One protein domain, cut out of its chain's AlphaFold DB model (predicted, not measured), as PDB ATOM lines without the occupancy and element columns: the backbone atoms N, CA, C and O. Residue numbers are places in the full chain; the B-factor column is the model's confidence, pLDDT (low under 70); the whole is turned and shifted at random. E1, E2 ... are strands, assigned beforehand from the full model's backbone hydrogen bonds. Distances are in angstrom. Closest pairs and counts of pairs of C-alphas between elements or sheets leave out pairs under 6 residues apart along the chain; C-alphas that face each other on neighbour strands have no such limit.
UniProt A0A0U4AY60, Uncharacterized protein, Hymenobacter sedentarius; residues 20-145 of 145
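AT A GLANCE: This is residues 20 to 145 of the 145 residues of an uncharacterized protein of Hymenobacter sedentarius (UniProt A0A0U4AY60). This is a closed barrel of eight strands, each lying beside the one before it in the chain, with E8 coming back beside the short E1 to close the ring. The tip of the E2 and E3 hairpin, about Gly 42 and Gly 43, reaches out beyond the barrel, and residues 122 to 133 make a loop at the barrel's rim between E7 and E8. The printed part has 126 residues, with E1 to E8 in chain order, neighbours antiparallel, and no named helix; the class is all strand. It is compact, with a radius of gyration of the C-alphas of 14.3 A, and spans 39 by 32 by 24 A.

HOW THE PARTS SIT: Go round the barrel through E1, residues 20 to 23, E2, residues 26 to 41, E3, residues 44 to 55, E4, residues 62 to 71, E5, residues 81 to 89, E6, residues 96 to 109, E7, residues 112 to 121, and E8, residues 134 to 144. They form a meander, each strand the antiparallel neighbour of the one before. E2 is staggered: residues 26 to 29 pair with E1, where N 21 and O 28 are 3.0 A apart, and residues 30 to 41 with E3, where N 33 and O 52 are 2.8 A apart. Look next at N 51 and O 67, 2.8 A, between E3 and E4, and at N 66 and O 86, 2.8 A, between E4 and E5. E5 and E6 are antiparallel neighbours, with E6 beside residues 85 to 87 of E5, and N 98 and O 85 are within hydrogen-bond range at 2.9 A. E6 bends by 82 degrees at residue 99 and pairs with E7 over residues 98 to 109, with N 106 and O 114 at 2.8 A. Between the neighbours E7 and E8, N 117 and O 138 are within hydrogen-bond range at 2.9 A. The ring closes between E8 and E1, where N 22 and O 136 are 2.8 A apart. Across the ring, E1 and E5 are apart, as are E4 and E8.

IN THESE COORDINATES: Find C-alpha 20 at (-10.874, -17.016, 144.649), where E1 begins; it is 10.1 A long. E2 measures 34.4 A from first to last C-alpha, E3 33.8 A, E4 28.1 A, E5 24.5 A, E6 31.7 A, E7 28.4 A and E8 26.7 A. E8 ends at C-alpha 144, at (-26.418, -18.493, 140.462).

THE WHOLE: The C-alphas farthest apart are those of Gly 43 and Pro 57, 40.3 A. The printed part has no cut and ends at residue 145, the chain's last. The link from E7 to E8 is long. The mean pLDDT of the printed part is 88.6; residues 91 to 93 and 123 to 129 are under 70.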
ATOM      1  N   SER A  20     -12.187 -17.221 144.043       95.88
ATOM      2  CA  SER A  20     -10.874 -17.016 144.649       95.88
ATOM      3  C   SER A  20     -10.309 -15.655 144.269       95.88
ATOM      4  O   SER A  20     -10.656 -15.111 143.223       95.88
ATOM      5  N   PHE A  21      -9.400 -15.118 145.073       95.94
ATOM      6  CA  PHE A  21      -8.623 -13.920 144.742       95.94
ATOM      7  C   PHE A  21      -7.317 -13.896 145.538       95.94
ATOM      8  O   PHE A  21      -7.109 -14.712 146.431       95.94
ATOM      9  N   GLN A  22      -6.429 -12.960 145.219       95.62
ATOM     10  CA  GLN A  22      -5.243 -12.663 146.014       95.62
ATOM     11  C   GLN A  22      -5.336 -11.248 146.583       95.62
ATOM     12  O   GLN A  22      -5.522 -10.303 145.815       95.62
ATOM     13  N   LEU A  23      -5.175 -11.101 147.901       92.75
ATOM     14  CA  LEU A  23      -4.970  -9.809 148.564       92.75
ATOM     15  C   LEU A  23      -3.497  -9.646 148.893       92.75
ATOM     16  O   LEU A  23      -2.958 -10.433 149.669       92.75
ATOM     17  N   ASP A  24      -2.850  -8.656 148.279       93.19
ATOM     18  CA  ASP A  24      -1.414  -8.399 148.444       93.19
ATOM     19  C   ASP A  24      -0.561  -9.680 148.330       93.19
ATOM     20  O   ASP A  24       0.327  -9.956 149.131       93.19
ATOM     21  N   GLY A  25      -0.886 -10.510 147.332       93.19
ATOM     22  CA  GLY A  25      -0.224 -11.791 147.058       93.19
ATOM     23  C   GLY A  25      -0.713 -12.979 147.896       93.19
ATOM     24  O   GLY A  25      -0.420 -14.122 147.550       93.19
ATOM     25  N   THR A  26      -1.509 -12.756 148.944       93.62
ATOM     26  CA  THR A  26      -2.085 -13.835 149.761       93.62
ATOM     27  C   THR A  26      -3.316 -14.416 149.081       93.62
ATOM     28  O   THR A  26      -4.321 -13.723 148.914       93.62
ATOM     29  N   ALA A  27      -3.252 -15.690 148.699       94.00
ATOM     30  CA  ALA A  27      -4.369 -16.398 148.081       94.00
ATOM     31  C   ALA A  27      -5.513 -16.650 149.075       94.00
ATOM     32  O   ALA A  27      -5.295 -17.110 150.195       94.00
ATOM     33  N   ILE A  28      -6.739 -16.377 148.631       93.31
ATOM     34  CA  ILE A  28      -7.976 -16.549 149.385       93.31
ATOM     35  C   ILE A  28      -8.960 -17.334 148.525       93.31
ATOM     36  O   ILE A  28      -9.337 -16.898 147.435       93.31
ATOM     37  N   SER A  29      -9.402 -18.477 149.045       94.12
ATOM     38  CA  SER A  29     -10.544 -19.226 148.518       94.12
ATOM     39  C   SER A  29     -11.828 -18.707 149.149       94.12
ATOM     40  O   SER A  29     -11.852 -18.351 150.330       94.12
ATOM     41  N   CYS A  30     -12.906 -18.648 148.374       93.94
ATOM     42  CA  CYS A  30     -14.167 -18.098 148.845       93.94
ATOM     43  C   CYS A  30     -15.383 -18.776 148.215       93.94
ATOM     44  O   CYS A  30     -15.313 -19.511 147.226       93.94
ATOM     45  N   GLN A  31     -16.517 -18.507 148.838       93.75
ATOM     46  CA  GLN A  31     -17.839 -18.792 148.329       93.75
ATOM     47  C   GLN A  31     -18.415 -17.502 147.741       93.75
ATOM     48  O   GLN A  31     -18.381 -16.459 148.393       93.75
ATOM     49  N   ALA A  32     -18.934 -17.572 146.519       94.06
ATOM     50  CA  ALA A  32     -19.553 -16.456 145.829       94.06
ATOM     51  C   ALA A  32     -21.085 -16.572 145.877       94.06
ATOM     52  O   ALA A  32     -21.649 -17.637 145.621       94.06
ATOM     53  N   LYS A  33     -21.760 -15.462 146.177       93.81
ATOM     54  CA  LYS A  33     -23.220 -15.316 146.130       93.81
ATOM     55  C   LYS A  33     -23.573 -14.104 145.281       93.81
ATOM     56  O   LYS A  33     -22.999 -13.038 145.479       93.81
ATOM     57  N   ALA A  34     -24.529 -14.258 144.374       93.44
ATOM     58  CA  ALA A  34     -25.078 -13.145 143.617       93.44
ATOM     59  C   ALA A  34     -26.416 -12.685 144.204       93.44
ATOM     60  O   ALA A  34     -27.172 -13.466 144.785       93.44
ATOM     61  N   THR A  35     -26.731 -11.404 144.058       94.62
ATOM     62  CA  THR A  35     -28.050 -10.850 144.376       94.62
ATOM     63  C   THR A  35     -28.405  -9.783 143.356       94.62
ATOM     64  O   THR A  35     -27.582  -8.931 143.025       94.62
ATOM     65  N   ARG A  36     -29.638  -9.833 142.846       93.06
ATOM     66  CA  ARG A  36     -30.175  -8.823 141.934       93.06
ATOM     67  C   ARG A  36     -31.063  -7.840 142.667       93.06
ATOM     68  O   ARG A  36     -31.830  -8.213 143.551       93.06
ATOM     69  N   SER A  37     -30.998  -6.593 142.238       94.56
ATOM     70  CA  SER A  37     -31.901  -5.541 142.685       94.56
ATOM     71  C   SER A  37     -32.094  -4.518 141.567       94.56
ATOM     72  O   SER A  37     -31.383  -4.532 140.565       94.56
ATOM     73  N   ALA A  38     -33.086  -3.648 141.717       94.06
ATOM     74  CA  ALA A  38     -33.269  -2.482 140.865       94.06
ATOM     75  C   ALA A  38     -33.108  -1.228 141.728       94.06
ATOM     76  O   ALA A  38     -33.483  -1.226 142.902       94.06
ATOM     77  N   GLY A  39     -32.551  -0.162 141.159       93.56
ATOM     78  CA  GLY A  39     -32.327   1.086 141.885       93.56
ATOM     79  C   GLY A  39     -32.048   2.252 140.948       93.56
ATOM     80  O   GLY A  39     -32.127   2.103 139.730       93.56
ATOM     81  N   SER A  40     -31.705   3.411 141.508       93.06
ATOM     82  CA  SER A  40     -31.400   4.607 140.721       93.06
ATOM     83  C   SER A  40     -30.114   5.296 141.165       93.06
ATOM     84  O   SER A  40     -29.906   5.487 142.362       93.06
ATOM     85  N   ILE A  41     -29.302   5.749 140.206       88.44
ATOM     86  CA  ILE A  41     -28.131   6.610 140.434       88.44
ATOM     87  C   ILE A  41     -28.377   7.919 139.686       88.44
ATOM     88  O   ILE A  41     -28.622   7.903 138.479       88.44
ATOM     89  N   GLY A  42     -28.356   9.049 140.398       89.94
ATOM     90  CA  GLY A  42     -28.579  10.369 139.791       89.94
ATOM     91  C   GLY A  42     -29.921  10.495 139.053       89.94
ATOM     92  O   GLY A  42     -29.989  11.160 138.027       89.94
ATOM     93  N   GLY A  43     -30.968   9.803 139.522       92.19
ATOM     94  CA  GLY A  43     -32.299   9.798 138.897       92.19
ATOM     95  C   GLY A  43     -32.466   8.852 137.698       92.19
ATOM     96  O   GLY A  43     -33.578   8.709 137.200       92.19
ATOM     97  N   THR A  44     -31.405   8.172 137.253       93.38
ATOM     98  CA  THR A  44     -31.488   7.142 136.201       93.38
ATOM     99  C   THR A  44     -31.637   5.760 136.827       93.38
ATOM    100  O   THR A  44     -30.910   5.442 137.766       93.38
ATOM    101  N   PHE A  45     -32.562   4.942 136.316       96.12
ATOM    102  CA  PHE A  45     -32.808   3.580 136.801       96.12
ATOM    103  C   PHE A  45     -31.828   2.561 136.211       96.12
ATOM    104  O   PHE A  45     -31.515   2.612 135.022       96.12
ATOM    105  N   TYR A  46     -31.402   1.604 137.036       96.75
ATOM    106  CA  TYR A  46     -30.466   0.540 136.682       96.75
ATOM    107  C   TYR A  46     -30.872  -0.805 137.289       96.75
ATOM    108  O   TYR A  46     -31.432  -0.862 138.390       96.75
ATOM    109  N   ASP A  47     -30.515  -1.881 136.587       95.94
ATOM    110  CA  ASP A  47     -30.466  -3.227 137.153       95.94
ATOM    111  C   ASP A  47     -29.113  -3.408 137.839       95.94
ATOM    112  O   ASP A  47     -28.069  -3.254 137.199       95.94
ATOM    113  N   PHE A  48     -29.127  -3.794 139.109       95.88
ATOM    114  CA  PHE A  48     -27.935  -4.077 139.893       95.88
ATOM    115  C   PHE A  48     -27.705  -5.576 140.042       95.88
ATOM    116  O   PHE A  48     -28.640  -6.381 140.113       95.88
ATOM    117  N   LEU A  49     -26.430  -5.936 140.099       95.19
ATOM    118  CA  LEU A  49     -25.951  -7.261 140.451       95.19
ATOM    119  C   LEU A  49     -24.841  -7.086 141.486       95.19
ATOM    120  O   LEU A  49     -23.777  -6.563 141.166       95.19
ATOM    121  N   ASP A  50     -25.090  -7.526 142.711       95.88
ATOM    122  CA  ASP A  50     -24.075  -7.595 143.757       95.88
ATOM    123  C   ASP A  50     -23.516  -9.019 143.818       95.88
ATOM    124  O   ASP A  50     -24.277  -9.978 143.950       95.88
ATOM    125  N   LEU A  51     -22.193  -9.157 143.730       96.12
ATOM    126  CA  LEU A  51     -21.470 -10.406 143.957       96.12
ATOM    127  C   LEU A  51     -20.698 -10.303 145.269       96.12
ATOM    128  O   LEU A  51     -19.753  -9.523 145.385       96.12
ATOM    129  N   ASP A  52     -21.093 -11.116 146.239       95.69
ATOM    130  CA  ASP A  52     -20.453 -11.249 147.540       95.69
ATOM    131  C   ASP A  52     -19.546 -12.481 147.559       95.69
ATOM    132  O   ASP A  52     -20.016 -13.603 147.398       95.69
ATOM    133  N   LEU A  53     -18.250 -12.267 147.775       95.06
ATOM    134  CA  LEU A  53     -17.225 -13.292 147.920       95.06
ATOM    135  C   LEU A  53     -16.811 -13.375 149.393       95.06
ATOM    136  O   LEU A  53     -16.167 -12.469 149.927       95.06
ATOM    137  N   THR A  54     -17.174 -14.472 150.051       94.00
ATOM    138  CA  THR A  54     -16.917 -14.708 151.478       94.00
ATOM    139  C   THR A  54     -15.828 -15.770 151.637       94.00
ATOM    140  O   THR A  54     -16.021 -16.885 151.147       94.00
ATOM    141  N   PRO A  55     -14.683 -15.476 152.283       92.19
ATOM    142  CA  PRO A  55     -13.608 -16.450 152.469       92.19
ATOM    143  C   PRO A  55     -14.083 -17.765 153.101       92.19
ATOM    144  O   PRO A  55     -14.892 -17.766 154.029       92.19
ATOM    145  N   THR A  56     -13.599 -18.898 152.590       88.69
ATOM    146  CA  THR A  56     -13.919 -20.237 153.110       88.69
ATOM    147  C   THR A  56     -12.663 -21.124 153.091       88.69
ATOM    148  O   THR A  56     -12.196 -21.462 152.002       88.69
ATOM    149  N   PRO A  57     -12.106 -21.523 154.258       86.44
ATOM    150  CA  PRO A  57     -12.494 -21.089 155.605       86.44
ATOM    151  C   PRO A  57     -12.286 -19.579 155.795       86.44
ATOM    152  O   PRO A  57     -11.673 -18.919 154.958       86.44
ATOM    153  N   ALA A  58     -12.808 -19.026 156.892       84.12
ATOM    154  CA  ALA A  58     -12.607 -17.616 157.215       84.12
ATOM    155  C   ALA A  58     -11.107 -17.264 157.170       84.12
ATOM    156  O   ALA A  58     -10.293 -17.881 157.858       84.12
ATOM    157  N   ALA A  59     -10.744 -16.284 156.342       77.31
ATOM    158  CA  ALA A  59      -9.374 -15.812 156.200       77.31
ATOM    159  C   ALA A  59      -9.174 -14.624 157.144       77.31
ATOM    160  O   ALA A  59      -9.860 -13.611 157.015       77.31
ATOM    161  N   GLY A  60      -8.262 -14.765 158.112       71.44
ATOM    162  CA  GLY A  60      -8.024 -13.775 159.164       71.44
ATOM    163  C   GLY A  60      -7.946 -12.345 158.620       71.44
ATOM    164  O   GLY A  60      -7.094 -12.031 157.795       71.44
ATOM    165  N   GLY A  61      -8.867 -11.493 159.074       80.31
ATOM    166  CA  GLY A  61      -8.959 -10.084 158.686       80.31
ATOM    167  C   GLY A  61      -9.965  -9.781 157.575       80.31
ATOM    168  O   GLY A  61     -10.558  -8.707 157.610       80.31
ATOM    169  N   VAL A  62     -10.257 -10.709 156.661       85.25
ATOM    170  CA  VAL A  62     -11.189 -10.486 155.541       85.25
ATOM    171  C   VAL A  62     -12.546 -11.093 155.869       85.25
ATOM    172  O   VAL A  62     -12.691 -12.307 155.972       85.25
ATOM    173  N   GLY A  63     -13.561 -10.243 156.013       87.31
ATOM    174  CA  GLY A  63     -14.941 -10.684 156.199       87.31
ATOM    175  C   GLY A  63     -15.607 -11.032 154.869       87.31
ATOM    176  O   GLY A  63     -16.175 -12.110 154.722       87.31
ATOM    177  N   ARG A  64     -15.535 -10.118 153.894       91.81
ATOM    178  CA  ARG A  64     -16.190 -10.266 152.585       91.81
ATOM    179  C   ARG A  64     -15.606  -9.306 151.557       91.81
ATOM    180  O   ARG A  64     -15.303  -8.164 151.891       91.81
ATOM    181  N   LEU A  65     -15.542  -9.722 150.301       94.00
ATOM    182  CA  LEU A  65     -15.317  -8.847 149.153       94.00
ATOM    183  C   LEU A  65     -16.626  -8.704 148.369       94.00
ATOM    184  O   LEU A  65     -17.272  -9.705 148.088       94.00
ATOM    185  N   ARG A  66     -17.034  -7.481 148.026       95.62
ATOM    186  CA  ARG A  66     -18.241  -7.211 147.230       95.62
ATOM    187  C   ARG A  66     -17.881  -6.534 145.915       95.62
ATOM    188  O   ARG A  66     -17.206  -5.507 145.920       95.62
ATOM    189  N   LEU A  67     -18.380  -7.080 144.812       96.75
ATOM    190  CA  LEU A  67     -18.422  -6.426 143.506       96.75
ATOM    191  C   LEU A  67     -19.858  -5.961 143.269       96.75
ATOM    192  O   LEU A  67     -20.757  -6.792 143.186       96.75
ATOM    193  N   SER A  68     -20.075  -4.658 143.141       95.62
ATOM    194  CA  SER A  68     -21.376  -4.118 142.743       95.62
ATOM    195  C   SER A  68     -21.331  -3.753 141.275       95.62
ATOM    196  O   SER A  68     -20.449  -3.007 140.847       95.62
ATOM    197  N   LEU A  69     -22.279  -4.272 140.508       95.69
ATOM    198  CA  LEU A  69     -22.396  -4.055 139.077       95.69
ATOM    199  C   LEU A  69     -23.728  -3.415 138.742       95.69
ATOM    200  O   LEU A  69     -24.723  -3.677 139.416       95.69
ATOM    201  N   TYR A  70     -23.764  -2.639 137.664       96.25
ATOM    202  CA  TYR A  70     -25.019  -2.141 137.113       96.25
ATOM    203  C   TYR A  70     -25.064  -2.256 135.593       96.25
ATOM    204  O   TYR A  70     -24.034  -2.290 134.916       96.25
ATOM    205  N   LYS A  71     -26.280  -2.287 135.056       95.56
ATOM    206  CA  LYS A  71     -26.569  -2.093 133.633       95.56
ATOM    207  C   LYS A  71     -27.878  -1.331 133.460       95.56
ATOM    208  O   LYS A  71     -28.711  -1.295 134.365       95.56
ATOM    209  N   VAL A  72     -28.077  -0.755 132.279       95.38
ATOM    210  CA  VAL A  72     -29.370  -0.170 131.905       95.38
ATOM    211  C   VAL A  72     -30.426  -1.288 131.819       95.38
ATOM    212  O   VAL A  72     -30.119  -2.366 131.286       95.38
ATOM    213  N   PRO A  73     -31.659  -1.067 132.314       94.12
ATOM    214  CA  PRO A  73     -32.726  -2.059 132.240       94.12
ATOM    215  C   PRO A  73     -32.963  -2.556 130.811       94.12
ATOM    216  O   PRO A  73     -32.865  -1.800 129.848       94.12
ATOM    217  N   GLY A  74     -33.218  -3.858 130.665       90.44
ATOM    218  CA  GLY A  74     -33.417  -4.504 129.358       90.44
ATOM    219  C   GLY A  74     -32.141  -4.753 128.539       90.44
ATOM    220  O   GLY A  74     -32.191  -5.496 127.562       90.44
ATOM    221  N   SER A  75     -30.985  -4.214 128.945       92.56
ATOM    222  CA  SER A  75     -29.714  -4.509 128.269       92.56
ATOM    223  C   SER A  75     -29.250  -5.952 128.532       92.56
ATOM    224  O   SER A  75     -29.547  -6.491 129.612       92.56
ATOM    225  N   PRO A  76     -28.503  -6.577 127.598       90.62
ATOM    226  CA  PRO A  76     -27.944  -7.916 127.780       90.62
ATOM    227  C   PRO A  76     -27.088  -8.026 129.043       90.62
ATOM    228  O   PRO A  76     -26.436  -7.074 129.457       90.62
ATOM    229  N   ALA A  77     -27.015  -9.210 129.647       87.00
ATOM    230  CA  ALA A  77     -26.220  -9.387 130.864       87.00
ATOM    231  C   ALA A  77     -24.704  -9.190 130.645       87.00
ATOM    232  O   ALA A  77     -23.978  -8.905 131.588       87.00
ATOM    233  N   SER A  78     -24.211  -9.277 129.409       86.69
ATOM    234  CA  SER A  78     -22.820  -8.939 129.080       86.69
ATOM    235  C   SER A  78     -22.492  -7.447 129.231       86.69
ATOM    236  O   SER A  78     -21.319  -7.091 129.195       86.69
ATOM    237  N   THR A  79     -23.489  -6.571 129.410       92.50
ATOM    238  CA  THR A  79     -23.285  -5.119 129.543       92.50
ATOM    239  C   THR A  79     -23.194  -4.645 130.993       92.50
ATOM    240  O   THR A  79     -23.230  -3.439 131.231       92.50
ATOM    241  N   TYR A  80     -23.144  -5.553 131.974       94.00
ATOM    242  CA  TYR A  80     -22.874  -5.165 133.358       94.00
ATOM    243  C   TYR A  80     -21.496  -4.509 133.460       94.00
ATOM    244  O   TYR A  80     -20.485  -5.082 133.052       94.00
ATOM    245  N   LEU A  81     -21.466  -3.320 134.050       94.12
ATOM    246  CA  LEU A  81     -20.250  -2.582 134.355       94.12
ATOM    247  C   LEU A  81     -19.963  -2.682 135.849       94.12
ATOM    248  O   LEU A  81     -20.879  -2.599 136.667       94.12
ATOM    249  N   LEU A  82     -18.688  -2.845 136.206       94.56
ATOM    250  CA  LEU A  82     -18.262  -2.811 137.600       94.56
ATOM    251  C   LEU A  82     -18.379  -1.377 138.131       94.56
ATOM    252  O   LEU A  82     -17.734  -0.464 137.617       94.56
ATOM    253  N   HIS A  83     -19.191  -1.197 139.168       92.19
ATOM    254  CA  HIS A  83     -19.416   0.085 139.822       92.19
ATOM    255  C   HIS A  83     -18.516   0.278 141.034       92.19
ATOM    256  O   HIS A  83     -17.830   1.289 141.125       92.19
ATOM    257  N   ASN A  84     -18.520  -0.697 141.948       91.25
ATOM    258  CA  ASN A  84     -17.740  -0.661 143.179       91.25
ATOM    259  C   ASN A  84     -17.081  -2.013 143.436       91.25
ATOM    260  O   ASN A  84     -17.673  -3.063 143.182       91.25
ATOM    261  N   LEU A  85     -15.877  -1.968 144.004       94.00
ATOM    262  CA  LEU A  85     -15.169  -3.116 144.550       94.00
ATOM    263  C   LEU A  85     -14.803  -2.796 146.001       94.00
ATOM    264  O   LEU A  85     -14.024  -1.881 146.267       94.00
ATOM    265  N   LEU A  86     -15.403  -3.529 146.934       93.00
ATOM    266  CA  LEU A  86     -15.353  -3.241 148.364       93.00
ATOM    267  C   LEU A  86     -14.774  -4.425 149.134       93.00
ATOM    268  O   LEU A  86     -15.207  -5.557 148.927       93.00
ATOM    269  N   VAL A  87     -13.861  -4.168 150.069       91.81
ATOM    270  CA  VAL A  87     -13.377  -5.176 151.025       91.81
ATOM    271  C   VAL A  87     -13.864  -4.822 152.424       91.81
ATOM    272  O   VAL A  87     -13.521  -3.775 152.965       91.81
ATOM    273  N   TYR A  88     -14.649  -5.712 153.019       90.44
ATOM    274  CA  TYR A  88     -15.098  -5.644 154.404       90.44
ATOM    275  C   TYR A  88     -14.161  -6.482 155.269       90.44
ATOM    276  O   TYR A  88     -13.972  -7.673 155.003       90.44
ATOM    277  N   THR A  89     -13.601  -5.888 156.317       86.94
ATOM    278  CA  THR A  89     -12.827  -6.614 157.330       86.94
ATOM    279  C   THR A  89     -13.731  -7.061 158.477       86.94
ATOM    280  O   THR A  89     -14.771  -6.456 158.731       86.94
ATOM    281  N   GLY A  90     -13.372  -8.160 159.147       71.31
ATOM    282  CA  GLY A  90     -14.243  -8.906 160.075       71.31
ATOM    283  C   GLY A  90     -14.735  -8.182 161.342       71.31
ATOM    284  O   GLY A  90     -15.357  -8.819 162.182       71.31
ATOM    285  N   CYS A  91     -14.493  -6.877 161.493       58.66
ATOM    286  CA  CYS A  91     -14.796  -6.116 162.706       58.66
ATOM    287  C   CYS A  91     -15.570  -4.823 162.397       58.66
ATOM    288  O   CYS A  91     -15.050  -3.742 162.647       58.66
ATOM    289  N   ASN A  92     -16.787  -4.913 161.840       60.16
ATOM    290  CA  ASN A  92     -17.749  -3.794 161.709       60.16
ATOM    291  C   ASN A  92     -17.193  -2.469 161.133       60.16
ATOM    292  O   ASN A  92     -17.752  -1.399 161.373       60.16
ATOM    293  N   GLY A  93     -16.094  -2.528 160.382       69.50
ATOM    294  CA  GLY A  93     -15.455  -1.360 159.796       69.50
ATOM    295  C   GLY A  93     -16.156  -0.921 158.518       69.50
ATOM    296  O   GLY A  93     -16.768  -1.729 157.814       69.50
ATOM    297  N   SER A  94     -16.026   0.364 158.189       82.38
ATOM    298  CA  SER A  94     -16.331   0.853 156.844       82.38
ATOM    299  C   SER A  94     -15.547   0.032 155.811       82.38
ATOM    300  O   SER A  94     -14.367  -0.245 156.038       82.38
ATOM    301  N   PRO A  95     -16.163  -0.362 154.683       88.31
ATOM    302  CA  PRO A  95     -15.447  -1.105 153.660       88.31
ATOM    303  C   PRO A  95     -14.305  -0.276 153.068       88.31
ATOM    304  O   PRO A  95     -14.414   0.940 152.895       88.31
ATOM    305  N   TYR A  96     -13.234  -0.963 152.683       87.25
ATOM    306  CA  TYR A  96     -12.149  -0.386 151.902       87.25
ATOM    307  C   TYR A  96     -12.530  -0.366 150.427       87.25
ATOM    308  O   TYR A  96     -12.934  -1.388 149.869       87.25
ATOM    309  N   ASN A  97     -12.390   0.802 149.802       90.19
ATOM    310  CA  ASN A  97     -12.725   1.006 148.400       90.19
ATOM    311  C   ASN A  97     -11.526   0.690 147.506       90.19
ATOM    312  O   ASN A  97     -10.438   1.246 147.669       90.19
ATOM    313  N   PHE A  98     -11.760  -0.150 146.507       91.25
ATOM    314  CA  PHE A  98     -10.813  -0.433 145.443       91.25
ATOM    315  C   PHE A  98     -11.362   0.095 144.122       91.25
ATOM    316  O   PHE A  98     -12.536  -0.079 143.796       91.25
ATOM    317  N   ALA A  99     -10.488   0.708 143.332       89.94
ATOM    318  CA  ALA A  99     -10.754   0.959 141.930       89.94
ATOM    319  C   ALA A  99     -10.524  -0.346 141.155       89.94
ATOM    320  O   ALA A  99      -9.436  -0.932 141.219       89.94
ATOM    321  N   GLY A 100     -11.547  -0.812 140.436       88.25
ATOM    322  CA  GLY A 100     -11.425  -1.965 139.548       88.25
ATOM    323  C   GLY A 100     -10.442  -1.665 138.418       88.25
ATOM    324  O   GLY A 100     -10.622  -0.703 137.678       88.25
ATOM    325  N   THR A 101      -9.396  -2.476 138.285       90.25
ATOM    326  CA  THR A 101      -8.386  -2.331 137.221       90.25
ATOM    327  C   THR A 101      -8.654  -3.256 136.040       90.25
ATOM    328  O   THR A 101      -8.229  -2.972 134.926       90.25
ATOM    329  N   SER A 102      -9.364  -4.360 136.271       92.50
ATOM    330  CA  SER A 102      -9.892  -5.226 135.220       92.50
ATOM    331  C   SER A 102     -11.151  -5.917 135.725       92.50
ATOM    332  O   SER A 102     -11.246  -6.251 136.908       92.50
ATOM    333  N   PHE A 103     -12.118  -6.127 134.837       95.25
ATOM    334  CA  PHE A 103     -13.334  -6.858 135.152       95.25
ATOM    335  C   PHE A 103     -13.896  -7.527 133.897       95.25
ATOM    336  O   PHE A 103     -13.923  -6.926 132.825       95.25
ATOM    337  N   THR A 104     -14.352  -8.769 134.040       94.75
ATOM    338  CA  THR A 104     -15.082  -9.508 133.005       94.75
ATOM    339  C   THR A 104     -16.252 -10.243 133.645       94.75
ATOM    340  O   THR A 104     -16.100 -10.833 134.716       94.75
ATOM    341  N   LEU A 105     -17.401 -10.241 132.969       93.88
ATOM    342  CA  LEU A 105     -18.580 -11.020 133.333       93.88
ATOM    343  C   LEU A 105     -19.028 -11.820 132.115       93.88
ATOM    344  O   LEU A 105     -19.247 -11.268 131.041       93.88
ATOM    345  N   THR A 106     -19.157 -13.127 132.286       92.50
ATOM    346  CA  THR A 106     -19.599 -14.064 131.254       92.50
ATOM    347  C   THR A 106     -20.823 -14.810 131.775       92.50
ATOM    348  O   THR A 106     -20.748 -15.400 132.856       92.50
ATOM    349  N   PRO A 107     -21.954 -14.806 131.054       88.38
ATOM    350  CA  PRO A 107     -23.069 -15.695 131.362       88.38
ATOM    351  C   PRO A 107     -22.592 -17.153 131.363       88.38
ATOM    352  O   PRO A 107     -21.960 -17.593 130.406       88.38
ATOM    353  N   ALA A 108     -22.871 -17.890 132.438       84.38
ATOM    354  CA  ALA A 108     -22.443 -19.285 132.610       84.38
ATOM    355  C   ALA A 108     -23.589 -20.295 132.393       84.38
ATOM    356  O   ALA A 108     -23.434 -21.486 132.651       84.38
ATOM    357  N   GLY A 109     -24.735 -19.808 131.913       80.31
ATOM    358  CA  GLY A 109     -25.985 -20.542 131.758       80.31
ATOM    359  C   GLY A 109     -27.173 -19.640 132.087       80.31
ATOM    360  O   GLY A 109     -27.006 -18.462 132.419       80.31
ATOM    361  N   GLU A 110     -28.382 -20.185 132.008       82.19
ATOM    362  CA  GLU A 110     -29.571 -19.482 132.485       82.19
ATOM    363  C   GLU A 110     -29.432 -19.230 133.993       82.19
ATOM    364  O   GLU A 110     -29.133 -20.143 134.759       82.19
ATOM    365  N   GLY A 111     -29.571 -17.977 134.424       82.62
ATOM    366  CA  GLY A 111     -29.518 -17.669 135.853       82.62
ATOM    367  C   GLY A 111     -28.126 -17.705 136.499       82.62
ATOM    368  O   GLY A 111     -28.060 -17.673 137.722       82.62
ATOM    369  N   SER A 112     -27.015 -17.781 135.748       90.19
ATOM    370  CA  SER A 112     -25.671 -17.842 136.355       90.19
ATOM    371  C   SER A 112     -24.589 -17.021 135.651       90.19
ATOM    372  O   SER A 112     -24.660 -16.731 134.452       90.19
ATOM    373  N   PHE A 113     -23.555 -16.652 136.414       91.50
ATOM    374  CA  PHE A 113     -22.422 -15.854 135.946       91.50
ATOM    375  C   PHE A 113     -21.063 -16.418 136.364       91.50
ATOM    376  O   PHE A 113     -20.892 -16.931 137.468       91.50
ATOM    377  N   SER A 114     -20.071 -16.220 135.502       94.50
ATOM    378  CA  SER A 114     -18.648 -16.411 135.786       94.50
ATOM    379  C   SER A 114     -17.886 -15.139 135.437       94.50
ATOM    380  O   SER A 114     -18.347 -14.332 134.629       94.50
ATOM    381  N   GLY A 115     -16.702 -14.945 136.003       95.31
ATOM    382  CA  GLY A 115     -15.933 -13.753 135.697       95.31
ATOM    383  C   GLY A 115     -14.575 -13.688 136.358       95.31
ATOM    384  O   GLY A 115     -14.172 -14.563 137.127       95.31
ATOM    385  N   ARG A 116     -13.861 -12.620 136.011       96.94
ATOM    386  CA  ARG A 116     -12.548 -12.280 136.558       96.94
ATOM    387  C   ARG A 116     -12.508 -10.824 136.967       96.94
ATOM    388  O   ARG A 116     -13.147  -9.994 136.322       96.94
ATOM    389  N   PHE A 117     -11.727 -10.516 137.992       97.44
ATOM    390  CA  PHE A 117     -11.564  -9.155 138.481       97.44
ATOM    391  C   PHE A 117     -10.169  -8.913 139.063       97.44
ATOM    392  O   PHE A 117      -9.488  -9.826 139.534       97.44
ATOM    393  N   ALA A 118      -9.757  -7.652 139.046       96.88
ATOM    394  CA  ALA A 118      -8.610  -7.149 139.786       96.88
ATOM    395  C   ALA A 118      -8.882  -5.704 140.212       96.88
ATOM    396  O   ALA A 118      -9.702  -5.010 139.603       96.88
ATOM    397  N   GLY A 119      -8.186  -5.240 141.244       94.44
ATOM    398  CA  GLY A 119      -8.346  -3.884 141.746       94.44
ATOM    399  C   GLY A 119      -7.134  -3.386 142.516       94.44
ATOM    400  O   GLY A 119      -6.270  -4.154 142.936       94.44
ATOM    401  N   LYS A 120      -7.076  -2.072 142.702       92.44
ATOM    402  CA  LYS A 120      -6.094  -1.401 143.562       92.44
ATOM    403  C   LYS A 120      -6.822  -0.445 144.492       92.44
ATOM    404  O   LYS A 120      -7.890   0.044 144.128       92.44
ATOM    405  N   VAL A 121      -6.266  -0.196 145.673       87.19
ATOM    406  CA  VAL A 121      -6.842   0.760 146.623       87.19
ATOM    407  C   VAL A 121      -7.107   2.090 145.915       87.19
ATOM    408  O   VAL A 121      -6.259   2.596 145.173       87.19
ATOM    409  N   SER A 122      -8.316   2.623 146.076       78.50
ATOM    410  CA  SER A 122      -8.663   3.894 145.455       78.50
ATOM    411  C   SER A 122      -8.090   5.042 146.281       78.50
ATOM    412  O   SER A 122      -8.542   5.292 147.397       78.50
ATOM    413  N   ALA A 123      -7.136   5.782 145.712       62.56
ATOM    414  CA  ALA A 123      -6.576   6.988 146.330       62.56
ATOM    415  C   ALA A 123      -7.585   8.156 146.404       62.56
ATOM    416  O   ALA A 123      -7.295   9.184 147.008       62.56
ATOM    417  N   SER A 124      -8.761   8.024 145.773       58.03
ATOM    418  CA  SER A 124      -9.722   9.118 145.580       58.03
ATOM    419  C   SER A 124     -10.755   9.276 146.694       58.03
ATOM    420  O   SER A 124     -11.632  10.129 146.584       58.03
ATOM    421  N   SER A 125     -10.708   8.461 147.746       48.75
ATOM    422  CA  SER A 125     -11.601   8.621 148.894       48.75
ATOM    423  C   SER A 125     -10.774   8.864 150.141       48.75
ATOM    424  O   SER A 125      -9.727   8.251 150.320       48.75
ATOM    425  N   SER A 126     -11.272   9.733 151.011       47.97
ATOM    426  CA  SER A 126     -10.843  10.001 152.389       47.97
ATOM    427  C   SER A 126     -10.899   8.767 153.312       47.97
ATOM    428  O   SER A 126     -11.135   8.878 154.515       47.97
ATOM    429  N   SER A 127     -10.740   7.572 152.750       53.47
ATOM    430  CA  SER A 127     -10.774   6.312 153.456       53.47
ATOM    431  C   SER A 127      -9.458   6.113 154.199       53.47
ATOM    432  O   SER A 127      -8.367   6.370 153.695       53.47
ATOM    433  N   ILE A 128      -9.595   5.682 155.448       57.22
ATOM    434  CA  ILE A 128      -8.497   5.219 156.289       57.22
ATOM    435  C   ILE A 128      -7.673   4.218 155.462       57.22
ATOM    436  O   ILE A 128      -8.289   3.325 154.867       57.22
ATOM    437  N   PRO A 129      -6.329   4.338 155.411       62.81
ATOM    438  CA  PRO A 129      -5.483   3.359 154.743       62.81
ATOM    439  C   PRO A 129      -5.888   1.954 155.178       62.81
ATOM    440  O   PRO A 129      -5.863   1.624 156.365       62.81
ATOM    441  N   GLY A 130      -6.354   1.156 154.222       70.88
ATOM    442  CA  GLY A 130      -6.721  -0.220 154.498       70.88
ATOM    443  C   GLY A 130      -5.496  -1.096 154.689       70.88
ATOM    444  O   GLY A 130      -4.423  -0.763 154.191       70.88
ATOM    445  N   PRO A 131      -5.647  -2.246 155.367       82.31
ATOM    446  CA  PRO A 131      -4.565  -3.213 155.517       82.31
ATOM    447  C   PRO A 131      -4.169  -3.869 154.187       82.31
ATOM    448  O   PRO A 131      -3.204  -4.624 154.162       82.31
ATOM    449  N   TYR A 132      -4.914  -3.600 153.107       87.25
ATOM    450  CA  TYR A 132      -4.709  -4.190 151.795       87.25
ATOM    451  C   TYR A 132      -4.611  -3.126 150.704       87.25
ATOM    452  O   TYR A 132      -5.378  -2.158 150.704       87.25
ATOM    453  N   THR A 133      -3.718  -3.333 149.736       90.12
ATOM    454  CA  THR A 133      -3.461  -2.363 148.654       90.12
ATOM    455  C   THR A 133      -3.868  -2.859 147.271       90.12
ATOM    456  O   THR A 133      -4.226  -2.059 146.401       90.12
ATOM    457  N   THR A 134      -3.852  -4.171 147.052       93.56
ATOM    458  CA  THR A 134      -4.080  -4.791 145.748       93.56
ATOM    459  C   THR A 134      -4.950  -6.035 145.846       93.56
ATOM    460  O   THR A 134      -4.838  -6.839 146.770       93.56
ATOM    461  N   ILE A 135      -5.802  -6.197 144.838       95.31
ATOM    462  CA  ILE A 135      -6.571  -7.405 144.566       95.31
ATOM    463  C   ILE A 135      -6.136  -7.904 143.194       95.31
ATOM    464  O   ILE A 135      -6.252  -7.183 142.199       95.31
ATOM    465  N   THR A 136      -5.656  -9.137 143.121       97.50
ATOM    466  CA  THR A 136      -5.228  -9.759 141.862       97.50
ATOM    467  C   THR A 136      -5.814 -11.156 141.715       97.50
ATOM    468  O   THR A 136      -6.315 -11.730 142.681       97.50
ATOM    469  N   ASN A 137      -5.781 -11.691 140.491       96.50
ATOM    470  CA  ASN A 137      -6.218 -13.056 140.182       96.50
ATOM    471  C   ASN A 137      -7.628 -13.390 140.709       96.50
ATOM    472  O   ASN A 137      -7.898 -14.527 141.092       96.50
ATOM    473  N   GLY A 138      -8.519 -12.393 140.749       97.19
ATOM    474  CA  GLY A 138      -9.897 -12.568 141.180       97.19
ATOM    475  C   GLY A 138     -10.678 -13.367 140.150       97.19
ATOM    476  O   GLY A 138     -10.661 -13.034 138.964       97.19
ATOM    477  N   VAL A 139     -11.359 -14.416 140.597       96.81
ATOM    478  CA  VAL A 139     -12.180 -15.312 139.780       96.81
ATOM    479  C   VAL A 139     -13.436 -15.685 140.562       96.81
ATOM    480  O   VAL A 139     -13.378 -15.912 141.768       96.81
ATOM    481  N   PHE A 140     -14.564 -15.779 139.867       95.00
ATOM    482  CA  PHE A 140     -15.771 -16.444 140.351       95.00
ATOM    483  C   PHE A 140     -16.365 -17.289 139.223       95.00
ATOM    484  O   PHE A 140     -16.280 -16.917 138.050       95.00
ATOM    485  N   THR A 141     -16.942 -18.438 139.562       93.75
ATOM    486  CA  THR A 141     -17.409 -19.423 138.580       93.75
ATOM    487  C   THR A 141     -18.803 -19.916 138.911       93.75
ATOM    488  O   THR A 141     -19.042 -20.383 140.023       93.75
ATOM    489  N   THR A 142     -19.686 -19.866 137.913       89.19
ATOM    490  CA  THR A 142     -21.030 -20.458 137.940       89.19
ATOM    491  C   THR A 142     -21.824 -20.026 139.172       89.19
ATOM    492  O   THR A 142     -22.378 -20.840 139.905       89.19
ATOM    493  N   VAL A 143     -21.855 -18.718 139.420       88.44
ATOM    494  CA  VAL A 143     -22.576 -18.117 140.543       88.44
ATOM    495  C   VAL A 143     -24.040 -17.928 140.138       88.44
ATOM    496  O   VAL A 143     -24.293 -17.133 139.226       88.44
ATOM    497  N   PRO A 144     -24.997 -18.642 140.761       86.44
ATOM    498  CA  PRO A 144     -26.418 -18.493 140.462       86.44
ATOM    499  C   PRO A 144     -26.981 -17.195 141.062       86.44
ATOM    500  O   PRO A 144     -26.476 -16.729 142.089       86.44
ATOM    501  N   PHE A 145     -28.031 -16.638 140.453       78.06
ATOM    502  CA  PHE A 145     -28.752 -15.446 140.925       78.06
ATOM    503  C   PHE A 145     -30.276 -15.581 140.823       78.06
ATOM    504  O   PHE A 145     -30.762 -16.369 139.982       78.06
TER     505      PHE A 145